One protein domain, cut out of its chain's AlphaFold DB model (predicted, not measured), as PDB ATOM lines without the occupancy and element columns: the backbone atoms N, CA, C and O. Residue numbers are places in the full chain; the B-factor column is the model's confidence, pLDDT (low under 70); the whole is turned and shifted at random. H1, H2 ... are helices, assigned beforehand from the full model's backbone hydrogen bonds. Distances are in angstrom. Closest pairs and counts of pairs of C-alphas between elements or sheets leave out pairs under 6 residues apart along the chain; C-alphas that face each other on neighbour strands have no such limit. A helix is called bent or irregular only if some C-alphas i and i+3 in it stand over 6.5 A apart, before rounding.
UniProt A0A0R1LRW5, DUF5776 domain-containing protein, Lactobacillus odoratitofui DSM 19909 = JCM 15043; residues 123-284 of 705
ATOM      1  N   VAL A 123      -5.198  33.342 -23.545       70.56
ATOM      2  CA  VAL A 123      -6.131  33.488 -22.418       70.56
ATOM      3  C   VAL A 123      -5.690  34.617 -21.484       70.56
ATOM      4  O   VAL A 123      -6.536  35.373 -21.015       70.56
ATOM      5  N   ASP A 124      -4.383  34.777 -21.242       77.06
ATOM      6  CA  ASP A 124      -3.856  35.889 -20.439       77.06
ATOM      7  C   ASP A 124      -4.115  37.241 -21.124       77.06
ATOM      8  O   ASP A 124      -4.571  38.175 -20.472       77.06
ATOM      9  N   TRP A 125      -3.892  37.344 -22.438       82.38
ATOM     10  CA  TRP A 125      -4.145  38.577 -23.194       82.38
ATOM     11  C   TRP A 125      -5.620  38.942 -23.264       82.38
ATOM     12  O   TRP A 125      -5.962  40.106 -23.081       82.38
ATOM     13  N   GLN A 126      -6.491  37.963 -23.507       81.50
ATOM     14  CA  GLN A 126      -7.930  38.207 -23.551       81.50
ATOM     15  C   GLN A 126      -8.465  38.623 -22.182       81.50
ATOM     16  O   GLN A 126      -9.281  39.538 -22.084       81.50
ATOM     17  N   ALA A 127      -7.995  37.968 -21.123       82.25
ATOM     18  CA  ALA A 127      -8.354  38.311 -19.757       82.25
ATOM     19  C   ALA A 127      -7.908  39.739 -19.396       82.25
ATOM     20  O   ALA A 127      -8.710  40.499 -18.855       82.25
ATOM     21  N   GLU A 128      -6.678  40.120 -19.753       87.38
ATOM     22  CA  GLU A 128      -6.161  41.472 -19.518       87.38
ATOM     23  C   GLU A 128      -6.921  42.520 -20.347       87.38
ATOM     24  O   GLU A 128      -7.302  43.558 -19.817       87.38
ATOM     25  N   ALA A 129      -7.224  42.239 -21.617       87.44
ATOM     26  CA  ALA A 129      -8.008  43.130 -22.472       87.44
ATOM     27  C   ALA A 129      -9.409  43.398 -21.898       87.44
ATOM     28  O   ALA A 129      -9.847  44.549 -21.816       87.44
ATOM     29  N   ASN A 130     -10.082  42.344 -21.425       89.88
ATOM     30  CA  ASN A 130     -11.392  42.447 -20.784       89.88
ATOM     31  C   ASN A 130     -11.323  43.251 -19.476       89.88
ATOM     32  O   ASN A 130     -12.210  44.058 -19.202       89.88
ATOM     33  N   LEU A 131     -10.269  43.051 -18.679       92.06
ATOM     34  CA  LEU A 131     -10.038  43.809 -17.453       92.06
ATOM     35  C   LEU A 131      -9.840  45.297 -17.757       92.06
ATOM     36  O   LEU A 131     -10.528  46.130 -17.173       92.06
ATOM     37  N   VAL A 132      -8.944  45.634 -18.690       93.06
ATOM     38  CA  VAL A 132      -8.706  47.022 -19.113       93.06
ATOM     39  C   VAL A 132     -10.017  47.659 -19.576       93.06
ATOM     40  O   VAL A 132     -10.338  48.760 -19.135       93.06
ATOM     41  N   ALA A 133     -10.806  46.961 -20.397       93.56
ATOM     42  CA  ALA A 133     -12.094  47.460 -20.875       93.56
ATOM     43  C   ALA A 133     -13.063  47.780 -19.727       93.56
ATOM     44  O   ALA A 133     -13.610  48.883 -19.687       93.56
ATOM     45  N   ALA A 134     -13.219  46.866 -18.765       94.19
ATOM     46  CA  ALA A 134     -14.101  47.063 -17.616       94.19
ATOM     47  C   ALA A 134     -13.679  48.263 -16.751       94.19
ATOM     48  O   ALA A 134     -14.523  49.046 -16.321       94.19
ATOM     49  N   LEU A 135     -12.376  48.440 -16.515       93.94
ATOM     50  CA  LEU A 135     -11.870  49.547 -15.695       93.94
ATOM     51  C   LEU A 135     -12.015  50.908 -16.371       93.94
ATOM     52  O   LEU A 135     -12.357  51.889 -15.710       93.94
ATOM     53  N   LEU A 136     -11.743  50.974 -17.674       94.00
ATOM     54  CA  LEU A 136     -11.922  52.201 -18.447       94.00
ATOM     55  C   LEU A 136     -13.399  52.598 -18.512       94.00
ATOM     56  O   LEU A 136     -13.717  53.773 -18.349       94.00
ATOM     57  N   GLN A 137     -14.295  51.623 -18.689       93.88
ATOM     58  CA  GLN A 137     -15.736  51.858 -18.706       93.88
ATOM     59  C   GLN A 137     -16.258  52.404 -17.370       93.88
ATOM     60  O   GLN A 137     -17.037  53.359 -17.368       93.88
ATOM     61  N   GLU A 138     -15.816  51.831 -16.248       93.50
ATOM     62  CA  GLU A 138     -16.214  52.287 -14.914       93.50
ATOM     63  C   GLU A 138     -15.757  53.728 -14.661       93.50
ATOM     64  O   GLU A 138     -16.577  54.582 -14.329       93.50
ATOM     65  N   ARG A 139     -14.482  54.057 -14.940       89.50
ATOM     66  CA  ARG A 139     -14.009  55.448 -14.809       89.50
ATOM     67  C   ARG A 139     -14.748  56.409 -15.731       89.50
ATOM     68  O   ARG A 139     -15.048  57.526 -15.325       89.50
ATOM     69  N   GLN A 140     -15.071  55.995 -16.953       89.19
ATOM     70  CA  GLN A 140     -15.850  56.831 -17.867       89.19
ATOM     71  C   GLN A 140     -17.265  57.098 -17.329       89.19
ATOM     72  O   GLN A 140     -17.800  58.193 -17.517       89.19
ATOM     73  N   THR A 141     -17.862  56.118 -16.649       89.00
ATOM     74  CA  THR A 141     -19.178  56.247 -16.014       89.00
ATOM     75  C   THR A 141     -19.121  57.197 -14.819       89.00
ATOM     76  O   THR A 141     -19.935  58.115 -14.761       89.00
ATOM     77  N   GLU A 142     -18.123  57.068 -13.940       86.50
ATOM     78  CA  GLU A 142     -17.919  57.997 -12.816       86.50
ATOM     79  C   GLU A 142     -17.717  59.447 -13.292       86.50
ATOM     80  O   GLU A 142     -18.350  60.356 -12.760       86.50
ATOM     81  N   ILE A 143     -16.913  59.675 -14.343       84.94
ATOM     82  CA  ILE A 143     -16.740  61.010 -14.951       84.94
ATOM     83  C   ILE A 143     -18.071  61.554 -15.477       84.94
ATOM     84  O   ILE A 143     -18.412  62.714 -15.257       84.94
ATOM     85  N   SER A 144     -18.834  60.722 -16.190       83.75
ATOM     86  CA  SER A 144     -20.103  61.152 -16.791       83.75
ATOM     87  C   SER A 144     -21.152  61.493 -15.730       83.75
ATOM     88  O   SER A 144     -22.029  62.318 -15.975       83.75
ATOM     89  N   GLN A 145     -21.059  60.869 -14.553       83.62
ATOM     90  CA  GLN A 145     -21.943  61.105 -13.415       83.62
ATOM     91  C   GLN A 145     -21.498  62.278 -12.535       83.62
ATOM     92  O   GLN A 145     -22.344  62.886 -11.883       83.62
ATOM     93  N   SER A 146     -20.205  62.619 -12.517       78.44
ATOM     94  CA  SER A 146     -19.682  63.701 -11.675       78.44
ATOM     95  C   SER A 146     -20.038  65.096 -12.202       78.44
ATOM     96  O   SER A 146     -20.149  66.034 -11.418       78.44
ATOM     97  N   GLY A 147     -20.230  65.244 -13.521       67.19
ATOM     98  CA  GLY A 147     -20.542  66.531 -14.157       67.19
ATOM     99  C   GLY A 147     -19.393  67.551 -14.114       67.19
ATOM    100  O   GLY A 147     -19.621  68.737 -14.347       67.19
ATOM    101  N   ILE A 148     -18.172  67.102 -13.805       69.31
ATOM    102  CA  ILE A 148     -16.975  67.929 -13.581       69.31
ATOM    103  C   ILE A 148     -15.973  67.744 -14.735       69.31
ATOM    104  O   ILE A 148     -15.878  66.663 -15.318       69.31
ATOM    105  N   ASP A 149     -15.187  68.782 -15.055       71.62
ATOM    106  CA  ASP A 149     -14.085  68.677 -16.023       71.62
ATOM    107  C   ASP A 149     -12.976  67.753 -15.495       71.62
ATOM    108  O   ASP A 149     -12.210  68.096 -14.596       71.62
ATOM    109  N   GLN A 150     -12.893  66.563 -16.090       79.31
ATOM    110  CA  GLN A 150     -11.911  65.524 -15.784       79.31
ATOM    111  C   GLN A 150     -11.002  65.254 -16.994       79.31
ATOM    112  O   GLN A 150     -10.737  64.104 -17.365       79.31
ATOM    113  N   SER A 151     -10.522  66.315 -17.647       79.50
ATOM    114  CA  SER A 151      -9.649  66.250 -18.831       79.50
ATOM    115  C   SER A 151      -8.391  65.387 -18.641       79.50
ATOM    116  O   SER A 151      -8.018  64.626 -19.542       79.50
ATOM    117  N   ALA A 152      -7.766  65.419 -17.458       77.25
ATOM    118  CA  ALA A 152      -6.602  64.588 -17.135       77.25
ATOM    119  C   ALA A 152      -6.944  63.086 -17.094       77.25
ATOM    120  O   ALA A 152      -6.227  62.265 -17.674       77.25
ATOM    121  N   LEU A 153      -8.065  62.721 -16.463       82.31
ATOM    122  CA  LEU A 153      -8.521  61.332 -16.392       82.31
ATOM    123  C   LEU A 153      -9.019  60.840 -17.759       82.31
ATOM    124  O   LEU A 153      -8.683  59.731 -18.168       82.31
ATOM    125  N   SER A 154      -9.703  61.697 -18.519       84.75
ATOM    126  CA  SER A 154     -10.133  61.424 -19.900       84.75
ATOM    127  C   SER A 154      -8.941  61.174 -20.833       84.75
ATOM    128  O   SER A 154      -8.953  60.247 -21.644       84.75
ATOM    129  N   THR A 155      -7.856  61.939 -20.668       88.12
ATOM    130  CA  THR A 155      -6.591  61.723 -21.392       88.12
ATOM    131  C   THR A 155      -5.967  60.374 -21.032       88.12
ATOM    132  O   THR A 155      -5.506  59.639 -21.913       88.12
ATOM    133  N   ASN A 156      -5.975  60.010 -19.746       86.88
ATOM    134  CA  ASN A 156      -5.505  58.702 -19.297       86.88
ATOM    135  C   ASN A 156      -6.361  57.565 -19.872       86.88
ATOM    136  O   ASN A 156      -5.792  56.588 -20.357       86.88
ATOM    137  N   ILE A 157      -7.688  57.698 -19.905       89.56
ATOM    138  CA  ILE A 157      -8.584  56.701 -20.508       89.56
ATOM    139  C   ILE A 157      -8.242  56.495 -21.989       89.56
ATOM    140  O   ILE A 157      -7.937  55.374 -22.408       89.56
ATOM    141  N   ALA A 158      -8.172  57.580 -22.766       92.00
ATOM    142  CA  ALA A 158      -7.844  57.524 -24.191       92.00
ATOM    143  C   ALA A 158      -6.486  56.848 -24.462       92.00
ATOM    144  O   ALA A 158      -6.345  56.062 -25.403       92.00
ATOM    145  N   LYS A 159      -5.485  57.087 -23.602       91.88
ATOM    146  CA  LYS A 159      -4.146  56.483 -23.711       91.88
ATOM    147  C   LYS A 159      -4.166  54.952 -23.629       91.88
ATOM    148  O   LYS A 159      -3.353  54.305 -24.302       91.88
ATOM    149  N   TYR A 160      -5.050  54.377 -22.810       92.69
ATOM    150  CA  TYR A 160      -5.117  52.929 -22.578       92.69
ATOM    151  C   TYR A 160      -6.232  52.221 -23.359       92.69
ATOM    152  O   TYR A 160      -6.200  50.994 -23.432       92.69
ATOM    153  N   GLN A 161      -7.130  52.952 -24.029       93.12
ATOM    154  CA  GLN A 161      -8.240  52.391 -24.815       93.12
ATOM    155  C   GLN A 161      -7.798  51.324 -25.828       93.12
ATOM    156  O   GLN A 161      -8.463  50.309 -26.011       93.12
ATOM    157  N   LYS A 162      -6.632  51.507 -26.456       90.50
ATOM    158  CA  LYS A 162      -6.063  50.545 -27.417       90.50
ATOM    159  C   LYS A 162      -5.756  49.164 -26.825       90.50
ATOM    160  O   LYS A 162      -5.640  48.203 -27.572       90.50
ATOM    161  N   TYR A 163      -5.610  49.048 -25.505       91.62
ATOM    162  CA  TYR A 163      -5.353  47.773 -24.829       91.62
ATOM    163  C   TYR A 163      -6.638  47.035 -24.436       91.62
ATOM    164  O   TYR A 163      -6.571  46.032 -23.742       91.62
ATOM    165  N   THR A 164      -7.804  47.494 -24.895       89.88
ATOM    166  CA  THR A 164      -9.063  46.730 -24.805       89.88
ATOM    167  C   THR A 164      -9.162  45.624 -25.861       89.88
ATOM    168  O   THR A 164     -10.053  44.783 -25.796       89.88
ATOM    169  N   ASP A 165      -8.223  45.589 -26.811       86.62
ATOM    170  CA  ASP A 165      -8.096  44.550 -27.827       86.62
ATOM    171  C   ASP A 165      -6.886  43.646 -27.535       86.62
ATOM    172  O   ASP A 165      -5.727  44.081 -27.533       86.62
ATOM    173  N   ALA A 166      -7.157  42.355 -27.339       80.19
ATOM    174  CA  ALA A 166      -6.143  41.333 -27.089       80.19
ATOM    175  C   ALA A 166      -5.129  41.215 -28.241       80.19
ATOM    176  O   ALA A 166      -3.945  40.945 -28.009       80.19
ATOM    177  N   THR A 167      -5.554  41.478 -29.480       78.94
ATOM    178  CA  THR A 167      -4.673  41.482 -30.655       78.94
ATOM    179  C   THR A 167      -3.636  42.591 -30.531       78.94
ATOM    180  O   THR A 167      -2.443  42.359 -30.744       78.94
ATOM    181  N   THR A 168      -4.054  43.782 -30.111       83.25
ATOM    182  CA  THR A 168      -3.159  44.916 -29.862       83.25
ATOM    183  C   THR A 168      -2.179  44.643 -28.716       83.25
ATOM    184  O   THR A 168      -0.987  44.930 -28.863       83.25
ATOM    185  N   ILE A 169      -2.630  44.026 -27.615       82.00
ATOM    186  CA  ILE A 169      -1.747  43.608 -26.509       82.00
ATOM    187  C   ILE A 169      -0.674  42.631 -27.014       82.00
ATOM    188  O   ILE A 169       0.516  42.844 -26.781       82.00
ATOM    189  N   SER A 170      -1.067  41.591 -27.751       74.12
ATOM    190  CA  SER A 170      -0.152  40.533 -28.208       74.12
ATOM    191  C   SER A 170       0.956  41.022 -29.154       74.12
ATOM    192  O   SER A 170       2.096  40.540 -29.117       74.12
ATOM    193  N   LYS A 171       0.654  42.026 -29.989       79.12
ATOM    194  CA  LYS A 171       1.616  42.615 -30.929       79.12
ATOM    195  C   LYS A 171       2.734  43.355 -30.199       79.12
ATOM    196  O   LYS A 171       3.862  43.375 -30.693       79.12
ATOM    197  N   ASN A 172       2.465  43.900 -29.013       80.88
ATOM    198  CA  ASN A 172       3.466  44.593 -28.215       80.88
ATOM    199  C   ASN A 172       4.451  43.601 -27.577       80.88
ATOM    200  O   ASN A 172       4.098  42.832 -26.686       80.88
ATOM    201  N   THR A 173       5.716  43.659 -27.993       75.06
ATOM    202  CA  THR A 173       6.776  42.746 -27.539       75.06
ATOM    203  C   THR A 173       7.000  42.764 -26.028       75.06
ATOM    204  O   THR A 173       7.287  41.714 -25.457       75.06
ATOM    205  N   LEU A 174       6.810  43.906 -25.360       78.00
ATOM    206  CA  LEU A 174       6.919  43.994 -23.900       78.00
ATOM    207  C   LEU A 174       5.796  43.196 -23.220       78.00
ATOM    208  O   LEU A 174       6.056  42.484 -22.250       78.00
ATOM    209  N   MET A 175       4.574  43.241 -23.764       81.38
ATOM    210  CA  MET A 175       3.358  42.623 -23.204       81.38
ATOM    211  C   MET A 175       3.183  41.138 -23.553       81.38
ATOM    212  O   MET A 175       2.251  40.486 -23.086       81.38
ATOM    213  N   ARG A 176       4.114  40.558 -24.319       73.38
ATOM    214  CA  ARG A 176       4.166  39.103 -24.552       73.38
ATOM    215  C   ARG A 176       4.594  38.308 -23.321       73.38
ATOM    216  O   ARG A 176       4.514  37.085 -23.322       73.38
ATOM    217  N   SER A 177       5.047  38.988 -22.270       76.69
ATOM    218  CA  SER A 177       5.366  38.377 -20.983       76.69
ATOM    219  C   SER A 177       4.349  38.762 -19.913       76.69
ATOM    220  O   SER A 177       3.841  39.882 -19.904       76.69
ATOM    221  N   LYS A 178       4.116  37.873 -18.946       76.81
ATOM    222  CA  LYS A 178       3.314  38.140 -17.742       76.81
ATOM    223  C   LYS A 178       3.882  39.301 -16.930       76.81
ATOM    224  O   LYS A 178       3.132  40.086 -16.364       76.81
ATOM    225  N   THR A 179       5.207  39.458 -16.929       80.56
ATOM    226  CA  THR A 179       5.868  40.640 -16.353       80.56
ATOM    227  C   THR A 179       5.462  41.924 -17.085       80.56
ATOM    228  O   THR A 179       5.179  42.932 -16.447       80.56
ATOM    229  N   GLY A 180       5.391  41.895 -18.414       84.25
ATOM    230  CA  GLY A 180       4.946  43.029 -19.220       84.25
ATOM    231  C   GLY A 180       3.473  43.372 -19.042       84.25
ATOM    232  O   GLY A 180       3.143  44.552 -18.952       84.25
ATOM    233  N   LEU A 181       2.601  42.365 -18.922       84.00
ATOM    234  CA  LEU A 181       1.198  42.574 -18.541       84.00
ATOM    235  C   LEU A 181       1.101  43.199 -17.142       84.00
ATOM    236  O   LEU A 181       0.408  44.192 -16.961       84.00
ATOM    237  N   SER A 182       1.909  42.735 -16.184       84.56
ATOM    238  CA  SER A 182       1.997  43.357 -14.857       84.56
ATOM    239  C   SER A 182       2.491  44.810 -14.902       84.56
ATOM    240  O   SER A 182       2.023  45.648 -14.132       84.56
ATOM    241  N   MET A 183       3.411  45.151 -15.808       85.19
ATOM    242  CA  MET A 183       3.831  46.540 -16.015       85.19
ATOM    243  C   MET A 183       2.708  47.395 -16.611       85.19
ATOM    244  O   MET A 183       2.502  48.517 -16.147       85.19
ATOM    245  N   LEU A 184       1.973  46.877 -17.602       89.38
ATOM    246  CA  LEU A 184       0.781  47.534 -18.143       89.38
ATOM    247  C   LEU A 184      -0.232  47.803 -17.023       89.38
ATOM    248  O   LEU A 184      -0.647  48.950 -16.858       89.38
ATOM    249  N   TRP A 185      -0.532  46.789 -16.210       88.25
ATOM    250  CA  TRP A 185      -1.399  46.898 -15.041       88.25
ATOM    251  C   TRP A 185      -0.932  47.987 -14.070       88.25
ATOM    252  O   TRP A 185      -1.682  48.899 -13.731       88.25
ATOM    253  N   ASN A 186       0.335  47.949 -13.654       88.12
ATOM    254  CA  ASN A 186       0.881  48.924 -12.710       88.12
ATOM    255  C   ASN A 186       0.792  50.360 -13.237       88.12
ATOM    256  O   ASN A 186       0.597  51.291 -12.449       88.12
ATOM    257  N   ASN A 187       0.951  50.547 -14.548       89.75
ATOM    258  CA  ASN A 187       0.818  51.842 -15.204       89.75
ATOM    259  C   ASN A 187      -0.644  52.291 -15.294       89.75
ATOM    260  O   ASN A 187      -0.918  53.475 -15.091       89.75
ATOM    261  N   LEU A 188      -1.567  51.362 -15.544       90.06
ATOM    262  CA  LEU A 188      -3.006  51.612 -15.554       90.06
ATOM    263  C   LEU A 188      -3.510  52.011 -14.162       90.06
ATOM    264  O   LEU A 188      -4.169  53.036 -14.035       90.06
ATOM    265  N   VAL A 189      -3.132  51.272 -13.113       89.25
ATOM    266  CA  VAL A 189      -3.484  51.600 -11.720       89.25
ATOM    267  C   VAL A 189      -2.981  52.985 -11.345       89.25
ATOM    268  O   VAL A 189      -3.737  53.762 -10.779       89.25
ATOM    269  N   ASN A 190      -1.737  53.333 -11.687       87.62
ATOM    270  CA  ASN A 190      -1.253  54.690 -11.419       87.62
ATOM    271  C   ASN A 190      -2.088  55.722 -12.175       87.62
ATOM    272  O   ASN A 190      -2.540  56.683 -11.578       87.62
ATOM    273  N   ALA A 191      -2.340  55.512 -13.465       85.69
ATOM    274  CA  ALA A 191      -3.054  56.490 -14.277       85.69
ATOM    275  C   ALA A 191      -4.522  56.685 -13.857       85.69
ATOM    276  O   ALA A 191      -5.027  57.803 -13.928       85.69
ATOM    277  N   LEU A 192      -5.204  55.616 -13.438       85.62
ATOM    278  CA  LEU A 192      -6.632  55.651 -13.122       85.62
ATOM    279  C   LEU A 192      -6.927  55.847 -11.636       85.62
ATOM    280  O   LEU A 192      -8.007  56.320 -11.313       85.62
ATOM    281  N   LEU A 193      -6.026  55.475 -10.720       85.44
ATOM    282  CA  LEU A 193      -6.260  55.580  -9.272       85.44
ATOM    283  C   LEU A 193      -5.602  56.816  -8.645       85.44
ATOM    284  O   LEU A 193      -6.003  57.243  -7.564       85.44
ATOM    285  N   GLN A 194      -4.599  57.410  -9.299       78.00
ATOM    286  CA  GLN A 194      -3.885  58.575  -8.763       78.00
ATOM    287  C   GLN A 194      -4.710  59.868  -8.808       78.00
ATOM    288  O   GLN A 194      -4.488  60.744  -7.970       78.00
ATOM    289  N   THR A 195      -5.658  59.983  -9.736       75.94
ATOM    290  CA  THR A 195      -6.539  61.150  -9.878       75.94
ATOM    291  C   THR A 195      -7.916  60.819  -9.308       75.94
ATOM    292  O   THR A 195      -8.480  59.779  -9.649       75.94
ATOM    293  N   SER A 196      -8.408  61.671  -8.408       75.88
ATOM    294  CA  SER A 196      -9.777  61.615  -7.883       75.88
ATOM    295  C   SER A 196     -10.745  62.206  -8.909       75.88
ATOM    296  O   SER A 196     -10.374  63.147  -9.615       75.88
ATOM    297  N   VAL A 197     -11.966  61.674  -8.998       73.81
ATOM    298  CA  VAL A 197     -13.055  62.348  -9.732       73.81
ATOM    299  C   VAL A 197     -13.720  63.467  -8.914       73.81
ATOM    300  O   VAL A 197     -14.514  64.229  -9.469       73.81
ATOM    301  N   ASP A 198     -13.370  63.585  -7.630       70.56
ATOM    302  CA  ASP A 198     -13.819  64.625  -6.702       70.56
ATOM    303  C   ASP A 198     -12.910  65.876  -6.740       70.56
ATOM    304  O   ASP A 198     -11.738  65.812  -7.111       70.56
ATOM    305  N   THR A 199     -13.472  67.029  -6.381       58.81
ATOM    306  CA  THR A 199     -12.951  68.389  -6.638       58.81
ATOM    307  C   THR A 199     -11.922  68.918  -5.644       58.81
ATOM    308  O   THR A 199     -11.464  70.051  -5.812       58.81
ATOM    309  N   ASP A 200     -11.544  68.165  -4.611       54.47
ATOM    310  CA  ASP A 200     -10.652  68.734  -3.605       54.47
ATOM    311  C   ASP A 200      -9.244  68.922  -4.183       54.47
ATOM    312  O   ASP A 200      -8.613  67.999  -4.699       54.47
ATOM    313  N   THR A 201      -8.740  70.151  -4.103       51.44
ATOM    314  CA  THR A 201      -7.431  70.552  -4.648       51.44
ATOM    315  C   THR A 201      -6.260  70.025  -3.809       51.44
ATOM    316  O   THR A 201      -5.108  70.428  -4.006       51.44
ATOM    317  N   ASP A 202      -6.534  69.105  -2.882       53.09
ATOM    318  CA  ASP A 202      -5.542  68.523  -2.001       53.09
ATOM    319  C   ASP A 202      -4.677  67.504  -2.756       53.09
ATOM    320  O   ASP A 202      -5.056  66.382  -3.095       53.09
ATOM    321  N   THR A 203      -3.463  67.946  -3.059       53.81
ATOM    322  CA  THR A 203      -2.443  67.170  -3.769       53.81
ATOM    323  C   THR A 203      -1.576  66.337  -2.816       53.81
ATOM    324  O   THR A 203      -0.655  65.653  -3.275       53.81
ATOM    325  N   GLY A 204      -1.859  66.367  -1.506       59.75
ATOM    326  CA  GLY A 204      -1.139  65.616  -0.478       59.75
ATOM    327  C   GLY A 204      -1.370  64.097  -0.517       59.75
ATOM    328  O   GLY A 204      -2.404  63.602  -0.949       59.75
ATOM    329  N   ASP A 205      -0.396  63.318  -0.025       60.44
ATOM    330  CA  ASP A 205      -0.484  61.843   0.096       60.44
ATOM    331  C   ASP A 205      -1.434  61.382   1.231       60.44
ATOM    332  O   ASP A 205      -1.757  60.196   1.349       60.44
ATOM    333  N   THR A 206      -1.879  62.316   2.081       59.91
ATOM    334  CA  THR A 206      -2.631  62.054   3.318       59.91
ATOM    335  C   THR A 206      -4.143  61.974   3.141       59.91
ATOM    336  O   THR A 206      -4.801  61.359   3.979       59.91
ATOM    337  N   THR A 207      -4.695  62.553   2.075       64.06
ATOM    338  CA  THR A 207      -6.147  62.656   1.875       64.06
ATOM    339  C   THR A 207      -6.572  61.676   0.784       64.06
ATOM    340  O   THR A 207      -6.135  61.770  -0.362       64.06
ATOM    341  N   LEU A 208      -7.360  60.662   1.161       74.31
ATOM    342  CA  LEU A 208      -7.852  59.625   0.253       74.31
ATOM    343  C   LEU A 208      -9.362  59.770   0.072       74.31
ATOM    344  O   LEU A 208     -10.100  59.646   1.049       74.31
ATOM    345  N   HIS A 209      -9.797  59.988  -1.168       78.12
ATOM    346  CA  HIS A 209     -11.200  60.236  -1.494       78.12
ATOM    347  C   HIS A 209     -12.027  58.943  -1.582       78.12
ATOM    348  O   HIS A 209     -11.508  57.853  -1.861       78.12
ATOM    349  N   ASP A 210     -13.332  59.067  -1.341       81.44
ATOM    350  CA  ASP A 210     -14.267  57.936  -1.324       81.44
ATOM    351  C   ASP A 210     -14.456  57.305  -2.714       81.44
ATOM    352  O   ASP A 210     -14.610  56.083  -2.819       81.44
ATOM    353  N   ASP A 211     -14.358  58.090  -3.791       84.00
ATOM    354  CA  ASP A 211     -14.363  57.591  -5.172       84.00
ATOM    355  C   ASP A 211     -13.153  56.678  -5.433       84.00
ATOM    356  O   ASP A 211     -13.290  55.592  -5.992       84.00
ATOM    357  N   GLN A 212     -11.964  57.050  -4.949       86.00
ATOM    358  CA  GLN A 212     -10.746  56.260  -5.124       86.00
ATOM    359  C   GLN A 212     -10.840  54.931  -4.372       86.00
ATOM    360  O   GLN A 212     -10.405  53.897  -4.887       86.00
ATOM    361  N   ARG A 213     -11.437  54.921  -3.173       87.06
ATOM    362  CA  ARG A 213     -11.709  53.676  -2.432       87.06
ATOM    363  C   ARG A 213     -12.739  52.809  -3.153       87.06
ATOM    364  O   ARG A 213     -12.548  51.595  -3.251       87.06
ATOM    365  N   THR A 214     -13.794  53.423  -3.682       89.50
ATOM    366  CA  THR A 214     -14.855  52.737  -4.431       89.50
ATOM    367  C   THR A 214     -14.296  52.088  -5.695       89.50
ATOM    368  O   THR A 214     -14.437  50.874  -5.885       89.50
ATOM    369  N   PHE A 215     -13.538  52.843  -6.485       91.00
ATOM    370  CA  PHE A 215     -12.884  52.344  -7.687       91.00
ATOM    371  C   PHE A 215     -11.802  51.298  -7.378       91.00
ATOM    372  O   PHE A 215     -11.675  50.300  -8.089       91.00
ATOM    373  N   ALA A 216     -11.048  51.443  -6.283       90.94
ATOM    374  CA  ALA A 216     -10.115  50.408  -5.837       90.94
ATOM    375  C   ALA A 216     -10.834  49.095  -5.488       90.94
ATOM    376  O   ALA A 216     -10.386  48.023  -5.896       90.94
ATOM    377  N   ASN A 217     -11.973  49.155  -4.793       92.06
ATOM    378  CA  ASN A 217     -12.794  47.974  -4.517       92.06
ATOM    379  C   ASN A 217     -13.324  47.326  -5.812       92.06
ATOM    380  O   ASN A 217     -13.335  46.091  -5.919       92.06
ATOM    381  N   PHE A 218     -13.721  48.135  -6.800       94.25
ATOM    382  CA  PHE A 218     -14.098  47.651  -8.129       94.25
ATOM    383  C   PHE A 218     -12.926  46.930  -8.809       94.25
ATOM    384  O   PHE A 218     -13.071  45.768  -9.197       94.25
ATOM    385  N   MET A 219     -11.736  47.543  -8.845       92.00
ATOM    386  CA  MET A 219     -10.519  46.937  -9.400       92.00
ATOM    387  C   MET A 219     -10.179  45.589  -8.756       92.00
ATOM    388  O   MET A 219      -9.970  44.610  -9.473       92.00
ATOM    389  N   LEU A 220     -10.170  45.500  -7.422       89.88
ATOM    390  CA  LEU A 220      -9.907  44.243  -6.705       89.88
ATOM    391  C   LEU A 220     -10.915  43.148  -7.094       89.88
ATOM    392  O   LEU A 220     -10.553  41.983  -7.278       89.88
ATOM    393  N   THR A 221     -12.183  43.522  -7.258       92.50
ATOM    394  CA  THR A 221     -13.261  42.594  -7.623       92.50
ATOM    395  C   THR A 221     -13.120  42.100  -9.069       92.50
ATOM    396  O   THR A 221     -13.249  40.897  -9.321       92.50
ATOM    397  N   GLN A 222     -12.799  42.990 -10.012       91.75
ATOM    398  CA  GLN A 222     -12.556  42.615 -11.410       91.75
ATOM    399  C   GLN A 222     -11.319  41.724 -11.549       91.75
ATOM    400  O   GLN A 222     -11.362  40.715 -12.252       91.75
ATOM    401  N   LEU A 223     -10.248  42.014 -10.807       86.56
ATOM    402  CA  LEU A 223      -9.048  41.176 -10.773       86.56
ATOM    403  C   LEU A 223      -9.325  39.763 -10.261       86.56
ATOM    404  O   LEU A 223      -8.895  38.781 -10.872       86.56
ATOM    405  N   ALA A 224     -10.068  39.644  -9.159       86.56
ATOM    406  CA  ALA A 224     -10.463  38.342  -8.641       86.56
ATOM    407  C   ALA A 224     -11.305  37.577  -9.677       86.56
ATOM    408  O   ALA A 224     -11.025  36.411  -9.952       86.56
ATOM    409  N   THR A 225     -12.271  38.240 -10.317       89.12
ATOM    410  CA  THR A 225     -13.138  37.648 -11.354       89.12
ATOM    411  C   THR A 225     -12.343  37.173 -12.571       89.12
ATOM    412  O   THR A 225     -12.519  36.038 -13.033       89.12
ATOM    413  N   MET A 226     -11.417  38.003 -13.055       85.12
ATOM    414  CA  MET A 226     -10.482  37.656 -14.122       85.12
ATOM    415  C   MET A 226      -9.714  36.383 -13.759       85.12
ATOM    416  O   MET A 226      -9.694  35.422 -14.533       85.12
ATOM    417  N   ARG A 227      -9.140  36.320 -12.548       82.06
ATOM    418  CA  ARG A 227      -8.354  35.159 -12.126       82.06
ATOM    419  C   ARG A 227      -9.197  33.897 -11.963       82.06
ATOM    420  O   ARG A 227      -8.765  32.823 -12.374       82.06
ATOM    421  N   GLN A 228     -10.400  34.006 -11.400       84.25
ATOM    422  CA  GLN A 228     -11.329  32.876 -11.297       84.25
ATOM    423  C   GLN A 228     -11.678  32.317 -12.679       84.25
ATOM    424  O   GLN A 228     -11.723  31.100 -12.855       84.25
ATOM    425  N   THR A 229     -11.886  33.194 -13.661       81.31
ATOM    426  CA  THR A 229     -12.171  32.809 -15.049       81.31
ATOM    427  C   THR A 229     -10.987  32.073 -15.665       81.31
ATOM    428  O   THR A 229     -11.159  30.964 -16.165       81.31
ATOM    429  N   GLN A 230      -9.775  32.617 -15.523       74.94
ATOM    430  CA  GLN A 230      -8.549  31.945 -15.960       74.94
ATOM    431  C   GLN A 230      -8.388  30.563 -15.305       74.94
ATOM    432  O   GLN A 230      -8.061  29.602 -15.990       74.94
ATOM    433  N   ILE A 231      -8.645  30.425 -13.998       72.31
ATOM    434  CA  ILE A 231      -8.569  29.139 -13.278       72.31
ATOM    435  C   ILE A 231      -9.586  28.126 -13.820       72.31
ATOM    436  O   ILE A 231      -9.249  26.957 -14.008       72.31
ATOM    437  N   LYS A 232     -10.824  28.555 -14.083       77.62
ATOM    438  CA  LYS A 232     -11.875  27.686 -14.635       77.62
ATOM    439  C   LYS A 232     -11.533  27.219 -16.052       77.62
ATOM    440  O   LYS A 232     -11.736  26.051 -16.368       77.62
ATOM    441  N   GLN A 233     -10.980  28.118 -16.866       68.56
ATOM    442  CA  GLN A 233     -10.596  27.865 -18.258       68.56
ATOM    443  C   GLN A 233      -9.265  27.111 -18.404       68.56
ATOM    444  O   GLN A 233      -8.928  26.672 -19.500       68.56
ATOM    445  N   GLN A 234      -8.503  26.916 -17.322       63.38
ATOM    446  CA  GLN A 234      -7.297  26.094 -17.376       63.38
ATOM    447  C   GLN A 234      -7.642  24.634 -17.677       63.38
ATOM    448  O   GLN A 234      -8.428  24.000 -16.975       63.38
ATOM    449  N   ALA A 235      -6.989  24.066 -18.689       51.72
ATOM    450  CA  ALA A 235      -7.194  22.680 -19.107       51.72
ATOM    451  C   ALA A 235      -6.669  21.639 -18.093       51.72
ATOM    452  O   ALA A 235      -7.064  20.480 -18.137       51.72
ATOM    453  N   VAL A 236      -5.798  22.042 -17.160       45.66
ATOM    454  CA  VAL A 236      -5.108  21.149 -16.215       45.66
ATOM    455  C   VAL A 236      -5.550  21.358 -14.764       45.66
ATOM    456  O   VAL A 236      -5.955  22.450 -14.371       45.66
ATOM    457  N   GLY A 237      -5.421  20.302 -13.956       51.94
ATOM    458  CA  GLY A 237      -5.838  20.272 -12.549       51.94
ATOM    459  C   GLY A 237      -7.162  19.534 -12.371       51.94
ATOM    460  O   GLY A 237      -8.057  19.645 -13.204       51.94
ATOM    461  N   THR A 238      -7.282  18.761 -11.289       58.25
ATOM    462  CA  THR A 238      -8.555  18.126 -10.919       58.25
ATOM    463  C   THR A 238      -9.572  19.192 -10.521       58.25
ATOM    464  O   THR A 238      -9.179  20.267 -10.056       58.25
ATOM    465  N   ASP A 239     -10.865  18.890 -10.620       65.00
ATOM    466  CA  ASP A 239     -11.920  19.814 -10.180       65.00
ATOM    467  C   ASP A 239     -11.724  20.250  -8.723       65.00
ATOM    468  O   ASP A 239     -11.811  21.436  -8.413       65.00
ATOM    469  N   ALA A 240     -11.310  19.320  -7.854       60.22
ATOM    470  CA  ALA A 240     -10.941  19.616  -6.472       60.22
ATOM    471  C   ALA A 240      -9.795  20.643  -6.377       60.22
ATOM    472  O   ALA A 240      -9.874  21.597  -5.609       60.22
ATOM    473  N   SER A 241      -8.747  20.499  -7.194       57.66
ATOM    474  CA  SER A 241      -7.605  21.423  -7.190       57.66
ATOM    475  C   SER A 241      -7.947  22.819  -7.718       57.66
ATOM    476  O   SER A 241      -7.430  23.818  -7.210       57.66
ATOM    477  N   LYS A 242      -8.839  22.898  -8.714       70.69
ATOM    478  CA  LYS A 242      -9.369  24.162  -9.228       70.69
ATOM    479  C   LYS A 242     -10.244  24.823  -8.169       70.69
ATOM    480  O   LYS A 242     -10.102  26.017  -7.932       70.69
ATOM    481  N   GLN A 243     -11.071  24.050  -7.469       74.00
ATOM    482  CA  GLN A 243     -11.918  24.547  -6.388       74.00
ATOM    483  C   GLN A 243     -11.102  25.091  -5.206       74.00
ATOM    484  O   GLN A 243     -11.415  26.168  -4.701       74.00
ATOM    485  N   THR A 244     -10.009  24.428  -4.817       70.44
ATOM    486  CA  THR A 244      -9.076  24.957  -3.806       70.44
ATOM    487  C   THR A 244      -8.451  26.280  -4.246       70.44
ATOM    488  O   THR A 244      -8.428  27.233  -3.470       70.44
ATOM    489  N   ALA A 245      -7.987  26.379  -5.496       68.81
ATOM    490  CA  ALA A 245      -7.423  27.623  -6.020       68.81
ATOM    491  C   ALA A 245      -8.465  28.757  -6.055       68.81
ATOM    492  O   ALA A 245      -8.158  29.881  -5.662       68.81
ATOM    493  N   LEU A 246      -9.709  28.463  -6.446       79.31
ATOM    494  CA  LEU A 246     -10.817  29.422  -6.398       79.31
ATOM    495  C   LEU A 246     -11.099  29.899  -4.964       79.31
ATOM    496  O   LEU A 246     -11.292  31.093  -4.754       79.31
ATOM    497  N   ALA A 247     -11.062  29.004  -3.973       76.62
ATOM    498  CA  ALA A 247     -11.241  29.371  -2.567       76.62
ATOM    499  C   ALA A 247     -10.126  30.301  -2.056       76.62
ATOM    500  O   ALA A 247     -10.405  31.253  -1.330       76.62
ATOM    501  N   MET A 248      -8.876  30.080  -2.473       74.38
ATOM    502  CA  MET A 248      -7.751  30.963  -2.131       74.38
ATOM    503  C   MET A 248      -7.918  32.369  -2.720       74.38
ATOM    504  O   MET A 248      -7.674  33.352  -2.021       74.38
ATOM    505  N   VAL A 249      -8.379  32.464  -3.973       78.19
ATOM    506  CA  VAL A 249      -8.713  33.740  -4.630       78.19
ATOM    507  C   VAL A 249      -9.815  34.468  -3.849       78.19
ATOM    508  O   VAL A 249      -9.693  35.657  -3.579       78.19
ATOM    509  N   THR A 250     -10.858  33.760  -3.413       83.19
ATOM    510  CA  THR A 250     -11.930  34.350  -2.592       83.19
ATOM    511  C   THR A 250     -11.424  34.845  -1.235       83.19
ATOM    512  O   THR A 250     -11.764  35.952  -0.817       83.19
ATOM    513  N   GLN A 251     -10.592  34.061  -0.545       79.44
ATOM    514  CA  GLN A 251     -10.073  34.430   0.775       79.44
ATOM    515  C   GLN A 251      -9.142  35.642   0.713       79.44
ATOM    516  O   GLN A 251      -9.233  36.539   1.553       79.44
ATOM    517  N   SER A 252      -8.244  35.686  -0.271       78.69
ATOM    518  CA  SER A 252      -7.348  36.830  -0.428       78.69
ATOM    519  C   SER A 252      -8.148  38.101  -0.736       78.69
ATOM    520  O   SER A 252      -7.792  39.171  -0.254       78.69
ATOM    521  N   LEU A 253      -9.282  37.996  -1.443       85.75
ATOM    522  CA  LEU A 253     -10.097  39.158  -1.810       85.75
ATOM    523  C   LEU A 253     -10.732  39.742  -0.555       85.75
ATOM    524  O   LEU A 253     -10.729  40.956  -0.370       85.75
ATOM    525  N   ALA A 254     -11.224  38.875   0.330       82.75
ATOM    526  CA  ALA A 254     -11.750  39.279   1.624       82.75
ATOM    527  C   ALA A 254     -10.684  39.991   2.479       82.75
ATOM    528  O   ALA A 254     -10.966  41.042   3.053       82.75
ATOM    529  N   ASN A 255      -9.457  39.464   2.519       82.00
ATOM    530  CA  ASN A 255      -8.367  40.052   3.304       82.00
ATOM    531  C   ASN A 255      -7.995  41.461   2.818       82.00
ATOM    532  O   ASN A 255      -7.822  42.367   3.631       82.00
ATOM    533  N   ASP A 256      -7.882  41.668   1.508       82.88
ATOM    534  CA  ASP A 256      -7.475  42.971   0.975       82.88
ATOM    535  C   ASP A 256      -8.619  43.986   0.960       82.88
ATOM    536  O   ASP A 256      -8.374  45.169   1.183       82.88
ATOM    537  N   LYS A 257      -9.880  43.540   0.845       86.88
ATOM    538  CA  LYS A 257     -11.039  44.402   1.133       86.88
ATOM    539  C   LYS A 257     -11.067  44.858   2.595       86.88
ATOM    540  O   LYS A 257     -11.420  46.003   2.858       86.88
ATOM    541  N   ALA A 258     -10.646  44.013   3.539       85.25
ATOM    542  CA  ALA A 258     -10.517  44.420   4.939       85.25
ATOM    543  C   ALA A 258      -9.414  45.477   5.135       85.25
ATOM    544  O   ALA A 258      -9.622  46.435   5.872       85.25
ATOM    545  N   LYS A 259      -8.278  45.360   4.429       85.88
ATOM    546  CA  LYS A 259      -7.226  46.398   4.425       85.88
ATOM    547  C   LYS A 259      -7.700  47.700   3.771       85.88
ATOM    548  O   LYS A 259      -7.365  48.776   4.245       85.88
ATOM    549  N   LEU A 260      -8.498  47.611   2.705       85.81
ATOM    550  CA  LEU A 260      -9.085  48.771   2.028       85.81
ATOM    551  C   LEU A 260     -10.041  49.567   2.937       85.81
ATOM    552  O   LEU A 260     -10.150  50.786   2.799       85.81
ATOM    553  N   ALA A 261     -10.707  48.884   3.873       85.44
ATOM    554  CA  ALA A 261     -11.600  49.494   4.858       85.44
ATOM    555  C   ALA A 261     -10.861  50.247   5.984       85.44
ATOM    556  O   ALA A 261     -11.501  50.951   6.767       85.44
ATOM    557  N   ASP A 262      -9.531  50.130   6.077       84.94
ATOM    558  CA  ASP A 262      -8.737  50.870   7.054       84.94
ATOM    559  C   ASP A 262      -8.758  52.376   6.738       84.94
ATOM    560  O   ASP A 262      -8.350  52.837   5.662       84.94
ATOM    561  N   LYS A 263      -9.242  53.165   7.702       78.88
ATOM    562  CA  LYS A 263      -9.337  54.626   7.594       78.88
ATOM    563  C   LYS A 263      -7.972  55.315   7.631       78.88
ATOM    564  O   LYS A 263      -7.875  56.454   7.195       78.88
ATOM    565  N   THR A 264      -6.929  54.633   8.103       82.12
ATOM    566  CA  THR A 264      -5.548  55.145   8.140       82.12
ATOM    567  C   THR A 264      -4.792  54.948   6.822       82.12
ATOM    568  O   THR A 264      -3.653  55.394   6.685       82.12
ATOM    569  N   LEU A 265      -5.415  54.289   5.836       83.75
ATOM    570  CA  LEU A 265      -4.802  54.003   4.543       83.75
ATOM    571  C   LEU A 265      -4.539  55.291   3.746       83.75
ATOM    572  O   LEU A 265      -5.476  56.005   3.391       83.75
ATOM    573  N   THR A 266      -3.267  55.541   3.428       85.56
ATOM    574  CA  THR A 266      -2.830  56.666   2.585       85.56
ATOM    575  C   THR A 266      -3.049  56.384   1.100       85.56
ATOM    576  O   THR A 266      -3.247  55.235   0.690       85.56
ATOM    577  N   LYS A 267      -2.938  57.414   0.258       80.75
ATOM    578  CA  LYS A 267      -3.044  57.284  -1.203       80.75
ATOM    579  C   LYS A 267      -1.963  56.364  -1.783       80.75
ATOM    580  O   LYS A 267      -2.265  55.453  -2.559       80.75
ATOM    581  N   THR A 268      -0.714  56.519  -1.346       83.00
ATOM    582  CA  THR A 268       0.384  55.602  -1.704       83.00
ATOM    583  C   THR A 268       0.148  54.182  -1.178       83.00
ATOM    584  O   THR A 268       0.440  53.204  -1.879       83.00
ATOM    585  N   GLY A 269      -0.422  54.049   0.025       86.12
ATOM    586  CA  GLY A 269      -0.819  52.766   0.606       86.12
ATOM    587  C   GLY A 269      -1.891  52.054  -0.222       86.12
ATOM    588  O   GLY A 269      -1.750  50.865  -0.506       86.12
ATOM    589  N   LEU A 270      -2.901  52.788  -0.695       86.56
ATOM    590  CA  LEU A 270      -3.962  52.282  -1.566       86.56
ATOM    591  C   LEU A 270      -3.410  51.770  -2.902       86.56
ATOM    592  O   LEU A 270      -3.693  50.640  -3.305       86.56
ATOM    593  N   ILE A 271      -2.585  52.575  -3.579       85.06
ATOM    594  CA  ILE A 271      -1.955  52.189  -4.851       85.06
ATOM    595  C   ILE A 271      -1.084  50.940  -4.656       85.06
ATOM    596  O   ILE A 271      -1.114  50.024  -5.481       85.06
ATOM    597  N   SER A 272      -0.328  50.877  -3.559       85.94
ATOM    598  CA  SER A 272       0.525  49.727  -3.237       85.94
ATOM    599  C   SER A 272      -0.291  48.467  -2.949       85.94
ATOM    600  O   SER A 272       0.078  47.394  -3.423       85.94
ATOM    601  N   LEU A 273      -1.418  48.595  -2.240       86.06
ATOM    602  CA  LEU A 273      -2.349  47.499  -1.966       86.06
ATOM    603  C   LEU A 273      -2.900  46.903  -3.270       86.06
ATOM    604  O   LEU A 273      -2.794  45.697  -3.485       86.06
ATOM    605  N   VAL A 274      -3.415  47.741  -4.174       85.19
ATOM    606  CA  VAL A 274      -3.997  47.295  -5.455       85.19
ATOM    607  C   VAL A 274      -2.939  46.676  -6.382       85.19
ATOM    608  O   VAL A 274      -3.198  45.667  -7.042       85.19
ATOM    609  N   LYS A 275      -1.717  47.223  -6.421       83.44
ATOM    610  CA  LYS A 275      -0.602  46.620  -7.176       83.44
ATOM    611  C   LYS A 275      -0.156  45.283  -6.579       83.44
ATOM    612  O   LYS A 275       0.057  44.323  -7.320       83.44
ATOM    613  N   GLY A 276      -0.034  45.216  -5.251       76.56
ATOM    614  CA  GLY A 276       0.329  44.002  -4.518       76.56
ATOM    615  C   GLY A 276      -0.651  42.867  -4.791       76.56
ATOM    616  O   GLY A 276      -0.229  41.762  -5.132       76.56
ATOM    617  N   PHE A 277      -1.945  43.182  -4.802       74.88
ATOM    618  CA  PHE A 277      -3.017  42.248  -5.129       74.88
ATOM    619  C   PHE A 277      -2.821  41.550  -6.482       74.88
ATOM    620  O   PHE A 277      -2.860  40.328  -6.567       74.88
ATOM    621  N   TYR A 278      -2.521  42.292  -7.551       69.12
ATOM    622  CA  TYR A 278      -2.278  41.688  -8.869       69.12
ATOM    623  C   TYR A 278      -1.137  40.657  -8.834       69.12
ATOM    624  O   TYR A 278      -1.242  39.568  -9.406       69.12
ATOM    625  N   SER A 279      -0.057  40.977  -8.113       65.75
ATOM    626  CA  SER A 279       1.114  40.104  -7.996       65.75
ATOM    627  C   SER A 279       0.854  38.841  -7.166       65.75
ATOM    628  O   SER A 279       1.351  37.767  -7.512       65.75
ATOM    629  N   GLU A 280       0.032  38.937  -6.120       64.50
ATOM    630  CA  GLU A 280      -0.347  37.806  -5.269       64.50
ATOM    631  C   GLU A 280      -1.232  36.802  -6.030       64.50
ATOM    632  O   GLU A 280      -1.062  35.587  -5.903       64.50
ATOM    633  N   TYR A 281      -2.118  37.285  -6.903       67.12
ATOM    634  CA  TYR A 281      -3.112  36.450  -7.587       67.12
ATOM    635  C   TYR A 281      -2.569  35.738  -8.819       67.12
ATOM    636  O   TYR A 281      -2.965  34.600  -9.097       67.12
ATOM    637  N   ALA A 282      -1.619  36.357  -9.523       57.94
ATOM    638  CA  ALA A 282      -0.895  35.713 -10.617       57.94
ATOM    639  C   ALA A 282      -0.185  34.418 -10.161       57.94
ATOM    640  O   ALA A 282       0.006  33.497 -10.959       57.94
ATOM    641  N   ALA A 283       0.155  34.318  -8.869       60.56
ATOM    642  CA  ALA A 283       0.806  33.157  -8.269       60.56
ATOM    643  C   ALA A 283      -0.160  32.028  -7.847       60.56
ATOM    644  O   ALA A 283       0.290  30.896  -7.638       60.56
ATOM    645  N   ILE A 284      -1.470  32.286  -7.736       62.34
ATOM    646  CA  ILE A 284      -2.465  31.277  -7.331       62.34
ATOM    647  C   ILE A 284      -2.814  30.402  -8.537       62.34
ATOM    648  O   ILE A 284      -3.563  30.825  -9.414       62.34
TER     649      ILE A 284
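What this domain is: This is residues 123 to 284 of the 705 residues of the protein "DUF5776 domain-containing protein" of Lactobacillus odoratitofui DSM 19909 = JCM 15043 (UniProt A0A0R1LRW5). Six helices form an up-and-down bundle, each running against the one before it: H7, H6, H1 and H2 lie side by side in a row, and H8 and H5 pack along one side of it. The short H3 and H4 lie near one end, between H2 and H5 along the chain. The printed part has 162 residues with eight named helices, H1 to H8 in order, and no named strand; the class is all helix. It is compact, with a radius of gyration of the C-alphas of 16.3 A and spans of 52 by 37 by 25 A.

How they stand to each other: H1, residues 123 to 146, and H2, residues 151 to 164, form a helical hairpin at a shallow tilt of 24 degrees; their closest C-alphas, Ala 129 and Thr 164, are 4.4 A apart. H2 is irregular, with C-alphas 159 and 162 7.3 A apart. H3, residues 166 to 171, touches residues 125 to 129 of H1 alone, closest at the C-alphas of Gln 126 and Ala 166, 5.0 A. H4, residues 173 to 176, touches H5, residues 178 to 193, only at the corner, closest at the C-alphas of Met 175 and Leu 181, 5.1 A. H5 is the hub, touching five helices, among them H8, residues 267 to 282, closest at the C-alphas of Asn 186 and Lys 275, 6.2 A. H6, residues 210 to 233, and H7, residues 239 to 260, form a hairpin at 8 degrees, closest at the C-alphas of Gln 228 and Leu 246, 6.0 A. H1 and H7 are apart. Each O i to N i+4 pair is within hydrogen-bond range in H1, H3, H5, H6, H7 and H8, against 7 of 10 in H2; H4 is too short for one.

Where its parts are: H1 begins at C-alpha 123, (-6.131, 33.488, -22.418), and is 34.8 A long; H6 is 34.7 A and H7 31.6 A. H8 ends at C-alpha 282, (-0.895, 35.713, -10.617).

The domain as a whole: The printed part has no cut. The link from H5 to H6, residues 194 to 209, is long. The pLDDT is under 70 in 28 residues, among them 199 to 207, 233 to 241 and 278 to 284.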